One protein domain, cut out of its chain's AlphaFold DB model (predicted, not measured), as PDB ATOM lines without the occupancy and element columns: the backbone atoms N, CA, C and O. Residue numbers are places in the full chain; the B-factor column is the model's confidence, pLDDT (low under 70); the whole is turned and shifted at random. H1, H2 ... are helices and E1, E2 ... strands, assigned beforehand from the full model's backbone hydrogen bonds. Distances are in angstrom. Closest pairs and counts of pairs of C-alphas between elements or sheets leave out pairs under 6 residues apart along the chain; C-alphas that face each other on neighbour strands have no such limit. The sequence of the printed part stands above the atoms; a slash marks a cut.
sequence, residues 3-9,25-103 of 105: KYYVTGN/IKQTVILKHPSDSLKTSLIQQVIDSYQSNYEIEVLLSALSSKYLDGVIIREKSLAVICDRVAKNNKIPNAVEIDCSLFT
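AT A GLANCE: This is residues 3 to 9 and 25 to 103 of the 105 residues of an uncharacterized protein of Oceanobacillus caeni (UniProt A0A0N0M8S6). A strongly twisted sheet of six strands has one long helix, H1, lying over one face along the strands, mainly over E5. The opposite face has the short helix H2 near it, E2 runs on from the edge strand E1, and the short helix H3 follows the other edge strand, E7. The printed part has 86 residues, with three named helices and seven named strands in the order E1 E2 E3 H1 E4 E5 E6 H2 E7 H3; the sheet is mixed, in the order E1 E4 E5 E6 E3 E7, and the class is mixed, helices and strands. It is compact, with a radius of gyration of the C-alphas of 12.1 A, and rounded, spanning 31 by 28 by 28 A.

IN THESE COORDINATES: E1, residues 3 to 5, begins at C-alpha 3 (166.385, 138.453, 188.034), and E2 holds residues 7 to 9. After the cut come E3, residues 27 to 32, 16.1 A long, and H1, residues 36 to 50, 21.3 A, from C-alpha 36 at (165.211, 143.108, 205.390). E4 is residues 57 to 60, E5 residues 68 to 73, 14.8 A, and E6 residues 78 to 82, 13.8 A. H2, residues 83 to 86, E7, residues 94 to 98, 12.8 A, and H3, residues 99 to 102, follow; H3 ends at C-alpha 102 (153.128, 140.057, 214.032).

HOW THE PARTS SIT: E4, E5 and E6 form a meander, each strand the antiparallel neighbour of the one before, in two hairpins: N 59 and O 70 are 2.9 A apart, N 71 and O 80 2.8 A. E3 is parallel to E6, with N 29 to O 79 at 2.8 A, and to E7, with N 30 to O 95 at 2.8 A. E1 is parallel to E4, with N 60 to O 4 at 2.8 A. E1 runs on into E2 at 46 degrees; E2 pairs with no named strand. H1 is on the sheet at a height of 8.3 A, at 17 degrees to E5 on the local plane; the closest C-alphas of H1 and E5, those of Thr 40 and Leu 68, are 5.1 A apart. H2 is on the opposite face at a height of 6.4 A, and H3 only grazes the sheet with residues 99 to 101. E3, H1, E4, with E5 and E6 between the two strands in the sheet, and E6, H2, E7, with E3 between them, are split strand-helix-strand units, two strands that run the same way in one sheet without being neighbours and with a helix between them along the chain, each with a right-handed crossover. Every O i to N i+4 pair of H1 is within hydrogen-bond range; H2 and H3 are too short for such a pair.

THE WHOLE: The C-alphas farthest apart, those of Asn 9 and Asn 53, are 34.0 A apart. Residues 10 to 24 are cut out, and C-alphas 9 and 25 are 25.4 A apart across the cut. Of the links that are printed whole, none is long. The mean pLDDT of the printed part is 95.6, and no printed residue is under 70.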
ATOM      1  N   LYS A   3     165.881 137.744 186.843       98.06
ATOM      2  CA  LYS A   3     166.385 138.453 188.034       98.06
ATOM      3  C   LYS A   3     167.084 139.737 187.614       98.06
ATOM      4  O   LYS A   3     167.934 139.687 186.729       98.06
ATOM      5  N   TYR A   4     166.735 140.864 188.222       97.94
ATOM      6  CA  TYR A   4     167.309 142.160 187.861       97.94
ATOM      7  C   TYR A   4     167.155 143.185 188.990       97.94
ATOM      8  O   TYR A   4     166.355 143.007 189.903       97.94
ATOM      9  N   TYR A   5     167.929 144.264 188.928       97.69
ATOM     10  CA  TYR A   5     167.850 145.374 189.875       97.69
ATOM     11  C   TYR A   5     166.884 146.445 189.367       97.69
ATOM     12  O   TYR A   5     166.831 146.720 188.170       97.69
ATOM     13  N   VAL A   6     166.149 147.073 190.285       96.56
ATOM     14  CA  VAL A   6     165.276 148.232 189.996       96.56
ATOM     15  C   VAL A   6     165.715 149.493 190.728       96.56
ATOM     16  O   VAL A   6     165.311 150.595 190.361       96.56
ATOM     17  N   THR A   7     166.559 149.338 191.744       96.69
ATOM     18  CA  THR A   7     167.202 150.431 192.469       96.69
ATOM     19  C   THR A   7     168.714 150.382 192.260       96.69
ATOM     20  O   THR A   7     169.272 149.334 191.934       96.69
ATOM     21  N   GLY A   8     169.391 151.516 192.430       95.69
ATOM     22  CA  GLY A   8     170.850 151.576 192.359       95.69
ATOM     23  C   GLY A   8     171.404 152.932 192.775       95.69
ATOM     24  O   GLY A   8     170.753 153.958 192.597       95.69
ATOM     25  N   ASN A   9     172.616 152.952 193.326       94.62
ATOM     26  CA  ASN A   9     173.304 154.196 193.665       94.62
ATOM     27  C   ASN A   9     174.157 154.664 192.485       94.62
ATOM     28  O   ASN A   9     174.929 153.892 191.923       94.62
ATOM     29  N   ILE A  25     150.376 146.413 186.501       96.50
ATOM     30  CA  ILE A  25     150.157 145.589 187.692       96.50
ATOM     31  C   ILE A  25     148.945 146.137 188.447       96.50
ATOM     32  O   ILE A  25     148.919 147.295 188.859       96.50
ATOM     33  N   LYS A  26     147.918 145.298 188.611       96.19
ATOM     34  CA  LYS A  26     146.640 145.688 189.226       96.19
ATOM     35  C   LYS A  26     146.713 145.732 190.748       96.19
ATOM     36  O   LYS A  26     146.007 146.529 191.356       96.19
ATOM     37  N   GLN A  27     147.547 144.881 191.341       96.69
ATOM     38  CA  GLN A  27     147.706 144.776 192.783       96.69
ATOM     39  C   GLN A  27     149.185 144.786 193.157       96.69
ATOM     40  O   GLN A  27     149.960 143.944 192.706       96.69
ATOM     41  N   THR A  28     149.562 145.717 194.030       97.88
ATOM     42  CA  THR A  28     150.890 145.726 194.649       97.88
ATOM     43  C   THR A  28     150.741 145.581 196.155       97.88
ATOM     44  O   THR A  28     149.957 146.292 196.775       97.88
ATOM     45  N   VAL A  29     151.498 144.671 196.752       98.25
ATOM     46  CA  VAL A  29     151.615 144.513 198.201       98.25
ATOM     47  C   VAL A  29     152.958 145.086 198.637       98.25
ATOM     48  O   VAL A  29     154.002 144.683 198.128       98.25
ATOM     49  N   ILE A  30     152.937 146.025 199.576       98.19
ATOM     50  CA  ILE A  30     154.135 146.647 200.139       98.19
ATOM     51  C   ILE A  30     154.373 146.063 201.530       98.19
ATOM     52  O   ILE A  30     153.553 146.235 202.431       98.19
ATOM     53  N   LEU A  31     155.511 145.398 201.715       97.94
ATOM     54  CA  LEU A  31     155.931 144.836 202.995       97.94
ATOM     55  C   LEU A  31     156.671 145.895 203.817       97.94
ATOM     56  O   LEU A  31     157.750 146.347 203.422       97.94
ATOM     57  N   LYS A  32     156.114 146.263 204.975       96.69
ATOM     58  CA  LYS A  32     156.715 147.193 205.941       96.69
ATOM     59  C   LYS A  32     157.259 146.431 207.140       96.69
ATOM     60  O   LYS A  32     156.508 145.784 207.865       96.69
ATOM     61  N   HIS A  33     158.573 146.501 207.337       96.25
ATOM     62  CA  HIS A  33     159.257 145.931 208.498       96.25
ATOM     63  C   HIS A  33     160.726 146.392 208.540       96.25
ATOM     64  O   HIS A  33     161.356 146.446 207.479       96.25
ATOM     65  N   PRO A  34     161.332 146.643 209.718       94.19
ATOM     66  CA  PRO A  34     162.747 147.022 209.811       94.19
ATOM     67  C   PRO A  34     163.729 145.924 209.366       94.19
ATOM     68  O   PRO A  34     164.806 146.230 208.866       94.19
ATOM     69  N   SER A  35     163.382 144.641 209.520       95.56
ATOM     70  CA  SER A  35     164.245 143.523 209.094       95.56
ATOM     71  C   SER A  35     164.085 143.208 207.603       95.56
ATOM     72  O   SER A  35     163.061 142.651 207.195       95.56
ATOM     73  N   ASP A  36     165.121 143.494 206.809       96.12
ATOM     74  CA  ASP A  36     165.211 143.108 205.390       96.12
ATOM     75  C   ASP A  36     165.291 141.588 205.197       96.12
ATOM     76  O   ASP A  36     164.779 141.067 204.204       96.12
ATOM     77  N   SER A  37     165.856 140.860 206.168       96.88
ATOM     78  CA  SER A  37     165.861 139.394 206.159       96.88
ATOM     79  C   SER A  37     164.438 138.837 206.209       96.88
ATOM     80  O   SER A  37     164.104 137.970 205.411       96.88
ATOM     81  N   LEU A  38     163.576 139.375 207.085       96.38
ATOM     82  CA  LEU A  38     162.178 138.938 207.188       96.38
ATOM     83  C   LEU A  38     161.413 139.216 205.889       96.38
ATOM     84  O   LEU A  38     160.747 138.323 205.369       96.38
ATOM     85  N   LYS A  39     161.543 140.428 205.332       97.56
ATOM     86  CA  LYS A  39     160.894 140.774 204.056       97.56
ATOM     87  C   LYS A  39     161.385 139.875 202.920       97.56
ATOM     88  O   LYS A  39     160.575 139.384 202.141       97.56
ATOM     89  N   THR A  40     162.688 139.594 202.873       98.38
ATOM     90  CA  THR A  40     163.280 138.668 201.898       98.38
ATOM     91  C   THR A  40     162.709 137.258 202.039       98.38
ATOM     92  O   THR A  40     162.347 136.657 201.033       98.38
ATOM     93  N   SER A  41     162.564 136.741 203.263       98.06
ATOM     94  CA  SER A  41     161.947 135.430 203.500       98.06
ATOM     95  C   SER A  41     160.492 135.376 203.032       98.06
ATOM     96  O   SER A  41     160.106 134.401 202.398       98.06
ATOM     97  N   LEU A  42     159.698 136.423 203.282       98.25
ATOM     98  CA  LEU A  42     158.316 136.500 202.792       98.25
ATOM     99  C   LEU A  42     158.254 136.543 201.260       98.25
ATOM    100  O   LEU A  42     157.464 135.823 200.654       98.25
ATOM    101  N   ILE A  43     159.113 137.342 200.620       98.56
ATOM    102  CA  ILE A  43     159.220 137.388 199.155       98.56
ATOM    103  C   ILE A  43     159.612 136.012 198.602       98.56
ATOM    104  O   ILE A  43     159.026 135.567 197.619       98.56
ATOM    105  N   GLN A  44     160.554 135.316 199.242       98.50
ATOM    106  CA  GLN A  44     160.963 133.976 198.826       98.50
ATOM    107  C   GLN A  44     159.808 132.973 198.925       98.50
ATOM    108  O   GLN A  44     159.590 132.225 197.981       98.50
ATOM    109  N   GLN A  45     158.998 133.020 199.987       98.44
ATOM    110  CA  GLN A  45     157.798 132.175 200.098       98.44
ATOM    111  C   GLN A  45     156.785 132.443 198.976       98.44
ATOM    112  O   GLN A  45     156.165 131.509 198.460       98.44
ATOM    113  N   VAL A  46     156.628 133.705 198.561       98.31
ATOM    114  CA  VAL A  46     155.805 134.050 197.392       98.31
ATOM    115  C   VAL A  46     156.414 133.450 196.124       98.31
ATOM    116  O   VAL A  46     155.702 132.780 195.385       98.31
ATOM    117  N   ILE A  47     157.717 133.619 195.880       98.44
ATOM    118  CA  ILE A  47     158.400 133.002 194.728       98.44
ATOM    119  C   ILE A  47     158.154 131.490 194.714       98.44
ATOM    120  O   ILE A  47     157.714 130.952 193.699       98.44
ATOM    121  N   ASP A  48     158.356 130.824 195.849       98.31
ATOM    122  CA  ASP A  48     158.235 129.374 195.972       98.31
ATOM    123  C   ASP A  48     156.814 128.872 195.698       98.31
ATOM    124  O   ASP A  48     156.639 127.822 195.083       98.31
ATOM    125  N   SER A  49     155.805 129.661 196.069       98.06
ATOM    126  CA  SER A  49     154.392 129.335 195.847       98.06
ATOM    127  C   SER A  49     153.971 129.400 194.373       98.06
ATOM    128  O   SER A  49     153.016 128.732 193.977       98.06
ATOM    129  N   TYR A  50     154.650 130.210 193.552       97.75
ATOM    130  CA  TYR A  50     154.228 130.486 192.172       97.75
ATOM    131  C   TYR A  50     155.208 129.993 191.096       97.75
ATOM    132  O   TYR A  50     154.772 129.759 189.968       97.75
ATOM    133  N   GLN A  51     156.492 129.785 191.411       97.31
ATOM    134  CA  GLN A  51     157.537 129.500 190.411       97.31
ATOM    135  C   GLN A  51     157.311 128.234 189.574       97.31
ATOM    136  O   GLN A  51     157.825 128.148 188.463       97.31
ATOM    137  N   SER A  52     156.535 127.267 190.070       97.12
ATOM    138  CA  SER A  52     156.228 126.037 189.327       97.12
ATOM    139  C   SER A  52     155.210 126.234 188.201       97.12
ATOM    140  O   SER A  52     155.120 125.387 187.320       97.12
ATOM    141  N   ASN A  53     154.419 127.312 188.240       97.19
ATOM    142  CA  ASN A  53     153.257 127.496 187.362       97.19
ATOM    143  C   ASN A  53     153.249 128.832 186.601       97.19
ATOM    144  O   ASN A  53     152.410 129.015 185.723       97.19
ATOM    145  N   TYR A  54     154.125 129.774 186.955       97.88
ATOM    146  CA  TYR A  54     154.122 131.133 186.408       97.88
ATOM    147  C   TYR A  54     155.543 131.630 186.168       97.88
ATOM    148  O   TYR A  54     156.470 131.256 186.893       97.88
ATOM    149  N   GLU A  55     155.716 132.527 185.195       97.38
ATOM    150  CA  GLU A  55     156.977 133.246 185.063       97.38
ATOM    151  C   GLU A  55     157.136 134.260 186.198       97.38
ATOM    152  O   GLU A  55     156.253 135.063 186.507       97.38
ATOM    153  N   ILE A  56     158.307 134.220 186.831       98.25
ATOM    154  CA  ILE A  56     158.631 135.052 187.987       98.25
ATOM    155  C   ILE A  56     159.718 136.055 187.612       98.25
ATOM    156  O   ILE A  56     160.783 135.684 187.101       98.25
ATOM    157  N   GLU A  57     159.468 137.324 187.926       98.50
ATOM    158  CA  GLU A  57     160.460 138.395 187.900       98.50
ATOM    159  C   GLU A  57     160.881 138.726 189.333       98.50
ATOM    160  O   GLU A  57     160.074 139.175 190.144       98.50
ATOM    161  N   VAL A  58     162.151 138.500 189.654       98.56
ATOM    162  CA  VAL A  58     162.720 138.761 190.979       98.56
ATOM    163  C   VAL A  58     163.479 140.081 190.953       98.56
ATOM    164  O   VAL A  58     164.396 140.263 190.146       98.56
ATOM    165  N   LEU A  59     163.126 140.979 191.870       98.50
ATOM    166  CA  LEU A  59     163.782 142.269 192.037       98.50
ATOM    167  C   LEU A  59     164.907 142.114 193.067       98.50
ATOM    168  O   LEU A  59     164.665 141.833 194.243       98.50
ATOM    169  N   LEU A  60     166.147 142.261 192.616       98.12
ATOM    170  CA  LEU A  60     167.346 142.136 193.440       98.12
ATOM    171  C   LEU A  60     167.589 143.419 194.242       98.12
ATOM    172  O   LEU A  60     167.387 144.521 193.734       98.12
ATOM    173  N   SER A  61     168.064 143.271 195.480       97.12
ATOM    174  CA  SER A  61     168.381 144.401 196.357       97.12
ATOM    175  C   SER A  61     169.739 145.010 196.033       97.12
ATOM    176  O   SER A  61     170.774 144.350 196.145       97.12
ATOM    177  N   ALA A  62     169.759 146.309 195.729       95.25
ATOM    178  CA  ALA A  62     171.005 147.059 195.570       95.25
ATOM    179  C   ALA A  62     171.767 147.277 196.894       95.25
ATOM    180  O   ALA A  62     172.925 147.686 196.865       95.25
ATOM    181  N   LEU A  63     171.150 147.008 198.056       92.56
ATOM    182  CA  LEU A  63     171.836 147.105 199.351       92.56
ATOM    183  C   LEU A  63     172.697 145.881 199.670       92.56
ATOM    184  O   LEU A  63     173.704 146.000 200.361       92.56
ATOM    185  N   SER A  64     172.278 144.692 199.236       94.94
ATOM    186  CA  SER A  64     172.988 143.445 199.523       94.94
ATOM    187  C   SER A  64     172.501 142.325 198.617       94.94
ATOM    188  O   SER A  64     171.296 142.160 198.435       94.94
ATOM    189  N   SER A  65     173.424 141.476 198.161       93.88
ATOM    190  CA  SER A  65     173.117 140.253 197.408       93.88
ATOM    191  C   SER A  65     172.309 139.218 198.200       93.88
ATOM    192  O   SER A  65     171.776 138.284 197.608       93.88
ATOM    193  N   LYS A  66     172.206 139.371 199.528       96.31
ATOM    194  CA  LYS A  66     171.415 138.493 200.403       96.31
ATOM    195  C   LYS A  66     169.933 138.858 200.465       96.31
ATOM    196  O   LYS A  66     169.156 138.078 201.005       96.31
ATOM    197  N   TYR A  67     169.552 140.039 199.980       98.06
ATOM    198  CA  TYR A  67     168.195 140.558 200.122       98.06
ATOM    199  C   TYR A  67     167.478 140.660 198.783       98.06
ATOM    200  O   TYR A  67     168.098 140.796 197.725       98.06
ATOM    201  N   LEU A  68     166.152 140.651 198.854       98.44
ATOM    202  CA  LEU A  68     165.276 140.897 197.718       98.44
ATOM    203  C   LEU A  68     164.525 142.216 197.908       98.44
ATOM    204  O   LEU A  68     164.079 142.553 199.005       98.44
ATOM    205  N   ASP A  69     164.390 142.955 196.814       97.81
ATOM    206  CA  ASP A  69     163.610 144.190 196.736       97.81
ATOM    207  C   ASP A  69     162.128 143.896 196.440       97.81
ATOM    208  O   ASP A  69     161.256 144.706 196.764       97.81
ATOM    209  N   GLY A  70     161.828 142.726 195.867       98.25
ATOM    210  CA  GLY A  70     160.469 142.293 195.564       98.25
ATOM    211  C   GLY A  70     160.378 141.163 194.540       98.25
ATOM    212  O   GLY A  70     161.381 140.608 194.094       98.25
ATOM    213  N   VAL A  71     159.145 140.852 194.155       98.69
ATOM    214  CA  VAL A  71     158.778 139.877 193.125       98.69
ATOM    215  C   VAL A  71     157.568 140.377 192.334       98.69
ATOM    216  O   VAL A  71     156.671 141.008 192.898       98.69
ATOM    217  N   ILE A  72     157.535 140.095 191.031       98.44
ATOM    218  CA  ILE A  72     156.414 140.395 190.133       98.44
ATOM    219  C   ILE A  72     155.983 139.109 189.418       98.44
ATOM    220  O   ILE A  72     156.816 138.372 188.887       98.44
ATOM    221  N   ILE A  73     154.670 138.875 189.391       98.19
ATOM    222  CA  ILE A  73     154.007 137.762 188.702       98.19
ATOM    223  C   ILE A  73     152.997 138.384 187.732       98.19
ATOM    224  O   ILE A  73     151.869 138.728 188.112       98.19
ATOM    225  N   ARG A  74     153.417 138.613 186.483       96.94
ATOM    226  CA  ARG A  74     152.659 139.447 185.531       96.94
ATOM    227  C   ARG A  74     151.330 138.820 185.140       96.94
ATOM    228  O   ARG A  74     150.321 139.521 185.111       96.94
ATOM    229  N   GLU A  75     151.301 137.509 184.942       97.44
ATOM    230  CA  GLU A  75     150.104 136.729 184.615       97.44
ATOM    231  C   GLU A  75     149.033 136.830 185.713       97.44
ATOM    232  O   GLU A  75     147.841 136.713 185.437       97.44
ATOM    233  N   LYS A  76     149.442 137.104 186.959       97.38
ATOM    234  CA  LYS A  76     148.543 137.364 188.095       97.38
ATOM    235  C   LYS A  76     148.261 138.843 188.327       97.38
ATOM    236  O   LYS A  76     147.448 139.168 189.186       97.38
ATOM    237  N   SER A  77     148.909 139.742 187.582       97.38
ATOM    238  CA  SER A  77     148.870 141.188 187.822       97.38
ATOM    239  C   SER A  77     149.202 141.551 189.279       97.38
ATOM    240  O   SER A  77     148.597 142.474 189.834       97.38
ATOM    241  N   LEU A  78     150.153 140.824 189.878       97.62
ATOM    242  CA  LEU A  78     150.536 140.924 191.286       97.62
ATOM    243  C   LEU A  78     152.022 141.272 191.427       97.62
ATOM    244  O   LEU A  78     152.877 140.647 190.796       97.62
ATOM    245  N   ALA A  79     152.326 142.218 192.312       98.25
ATOM    246  CA  ALA A  79     153.677 142.481 192.794       98.25
ATOM    247  C   ALA A  79     153.721 142.483 194.324       98.25
ATOM    248  O   ALA A  79     152.796 142.965 194.974       98.25
ATOM    249  N   VAL A  80     154.814 141.984 194.897       98.44
ATOM    250  CA  VAL A  80     155.113 142.083 196.331       98.44
ATOM    251  C   VAL A  80     156.483 142.730 196.472       98.44
ATOM    252  O   VAL A  80     157.462 142.194 195.960       98.44
ATOM    253  N   ILE A  81     156.564 143.888 197.120       98.25
ATOM    254  CA  ILE A  81     157.787 144.700 197.176       98.25
ATOM    255  C   ILE A  81     158.086 145.190 198.589       98.25
ATOM    256  O   ILE A  81     157.196 145.324 199.427       98.25
ATOM    257  N   CYS A  82     159.350 145.506 198.846       97.62
ATOM    258  CA  CYS A  82     159.774 146.138 200.087       97.62
ATOM    259  C   CYS A  82     159.384 147.626 200.124       97.62
ATOM    260  O   CYS A  82     159.507 148.354 199.136       97.62
ATOM    261  N   ASP A  83     159.002 148.104 201.305       96.31
ATOM    262  CA  ASP A  83     158.723 149.509 201.618       96.31
ATOM    263  C   ASP A  83     159.803 150.496 201.153       96.31
ATOM    264  O   ASP A  83     159.492 151.556 200.604       96.31
ATOM    265  N   ARG A  84     161.081 150.131 201.295       94.50
ATOM    266  CA  ARG A  84     162.213 150.937 200.811       94.50
ATOM    267  C   ARG A  84     162.119 151.254 199.317       94.50
ATOM    268  O   ARG A  84     162.448 152.365 198.912       94.50
ATOM    269  N   VAL A  85     161.693 150.284 198.513       95.38
ATOM    270  CA  VAL A  85     161.606 150.407 197.051       95.38
ATOM    271  C   VAL A  85     160.363 151.196 196.664       95.38
ATOM    272  O   VAL A  85     160.411 152.007 195.745       95.38
ATOM    273  N   ALA A  86     159.266 151.012 197.400       94.94
ATOM    274  CA  ALA A  86     158.041 151.776 197.199       94.94
ATOM    275  C   ALA A  86     158.199 153.268 197.537       94.94
ATOM    276  O   ALA A  86     157.494 154.113 196.983       94.94
ATOM    277  N   LYS A  87     159.134 153.610 198.435       87.00
ATOM    278  CA  LYS A  87     159.357 154.981 198.902       87.00
ATOM    279  C   LYS A  87     159.535 155.954 197.729       87.00
ATOM    280  O   LYS A  87     160.256 155.675 196.773       87.00
ATOM    281  N   ASN A  88     158.882 157.112 197.828       83.31
ATOM    282  CA  ASN A  88     158.870 158.193 196.833       83.31
ATOM    283  C   ASN A  88     158.219 157.853 195.476       83.31
ATOM    284  O   ASN A  88     158.261 158.683 194.570       83.31
ATOM    285  N   ASN A  89     157.582 156.687 195.328       86.69
ATOM    286  CA  ASN A  89     156.823 156.326 194.134       86.69
ATOM    287  C   ASN A  89     155.322 156.323 194.453       86.69
ATOM    288  O   ASN A  89     154.896 155.782 195.472       86.69
ATOM    289  N   LYS A  90     154.499 156.904 193.574       81.81
ATOM    290  CA  LYS A  90     153.041 156.744 193.656       81.81
ATOM    291  C   LYS A  90     152.676 155.390 193.061       81.81
ATOM    292  O   LYS A  90     152.668 155.245 191.843       81.81
ATOM    293  N   ILE A  91     152.382 154.420 193.921       88.31
ATOM    294  CA  ILE A  91     151.951 153.085 193.502       88.31
ATOM    295  C   ILE A  91     150.430 153.002 193.682       88.31
ATOM    296  O   ILE A  91     149.959 152.896 194.817       88.31
ATOM    297  N   PRO A  92     149.641 153.116 192.599       79.56
ATOM    298  CA  PRO A  92     148.190 153.040 192.696       79.56
ATOM    299  C   PRO A  92     147.759 151.640 193.146       79.56
ATOM    300  O   PRO A  92     148.379 150.645 192.777       79.56
ATOM    301  N   ASN A  93     146.679 151.568 193.930       85.62
ATOM    302  CA  ASN A  93     146.104 150.314 194.437       85.62
ATOM    303  C   ASN A  93     147.098 149.446 195.232       85.62
ATOM    304  O   ASN A  93     147.012 148.216 195.228       85.62
ATOM    305  N   ALA A  94     148.058 150.088 195.903       93.69
ATOM    306  CA  ALA A  94     148.964 149.400 196.802       93.69
ATOM    307  C   ALA A  94     148.281 149.093 198.140       93.69
ATOM    308  O   ALA A  94     147.675 149.970 198.758       93.69
ATOM    309  N   VAL A  95     148.427 147.856 198.603       96.12
ATOM    310  CA  VAL A  95     148.090 147.447 199.967       96.12
ATOM    311  C   VAL A  95     149.383 147.378 200.760       96.12
ATOM    312  O   VAL A  95     150.322 146.689 200.368       96.12
ATOM    313  N   GLU A  96     149.441 148.078 201.882       95.88
ATOM    314  CA  GLU A  96     150.590 148.029 202.777       95.88
ATOM    315  C   GLU A  96     150.324 147.041 203.910       95.88
ATOM    316  O   GLU A  96     149.287 147.102 204.567       95.88
ATOM    317  N   ILE A  97     151.272 146.138 204.150       96.06
ATOM    318  CA  ILE A  97     151.231 145.191 205.261       96.06
ATOM    319  C   ILE A  97     152.350 145.566 206.226       96.06
ATOM    320  O   ILE A  97     153.531 145.408 205.909       96.06
ATOM    321  N   ASP A  98     151.976 146.052 207.409       95.56
ATOM    322  CA  ASP A  98     152.911 146.256 208.511       95.56
ATOM    323  C   ASP A  98     153.167 144.929 209.228       95.56
ATOM    324  O   ASP A  98     152.380 144.477 210.062       95.56
ATOM    325  N   CYS A  99     154.283 144.287 208.892       94.25
ATOM    326  CA  CYS A  99     154.646 143.007 209.485       94.25
ATOM    327  C   CYS A  99     155.089 143.146 210.947       94.25
ATOM    328  O   CYS A  99     155.155 142.135 211.643       94.25
ATOM    329  N   SER A 100     155.373 144.363 211.435       92.50
ATOM    330  CA  SER A 100     155.775 144.566 212.833       92.50
ATOM    331  C   SER A 100     154.647 144.233 213.812       92.50
ATOM    332  O   SER A 100     154.900 143.900 214.970       92.50
ATOM    333  N   LEU A 101     153.401 144.239 213.324       90.81
ATOM    334  CA  LEU A 101     152.215 143.816 214.063       90.81
ATOM    335  C   LEU A 101     152.272 142.341 214.485       90.81
ATOM    336  O   LEU A 101     151.681 141.989 215.502       90.81
ATOM    337  N   PHE A 102     153.003 141.495 213.752       86.19
ATOM    338  CA  PHE A 102     153.128 140.057 214.032       86.19
ATOM    339  C   PHE A 102     154.382 139.699 214.835       86.19
ATOM    340  O   PHE A 102     154.570 138.544 215.203       86.19
ATOM    341  N   THR A 103     155.259 140.671 215.086       81.12
ATOM    342  CA  THR A 103     156.551 140.460 215.754       81.12
ATOM    343  C   THR A 103     156.659 141.215 217.075       81.12
ATOM    344  O   THR A 103     157.760 141.328 217.621       81.12
TER     345      THR A 103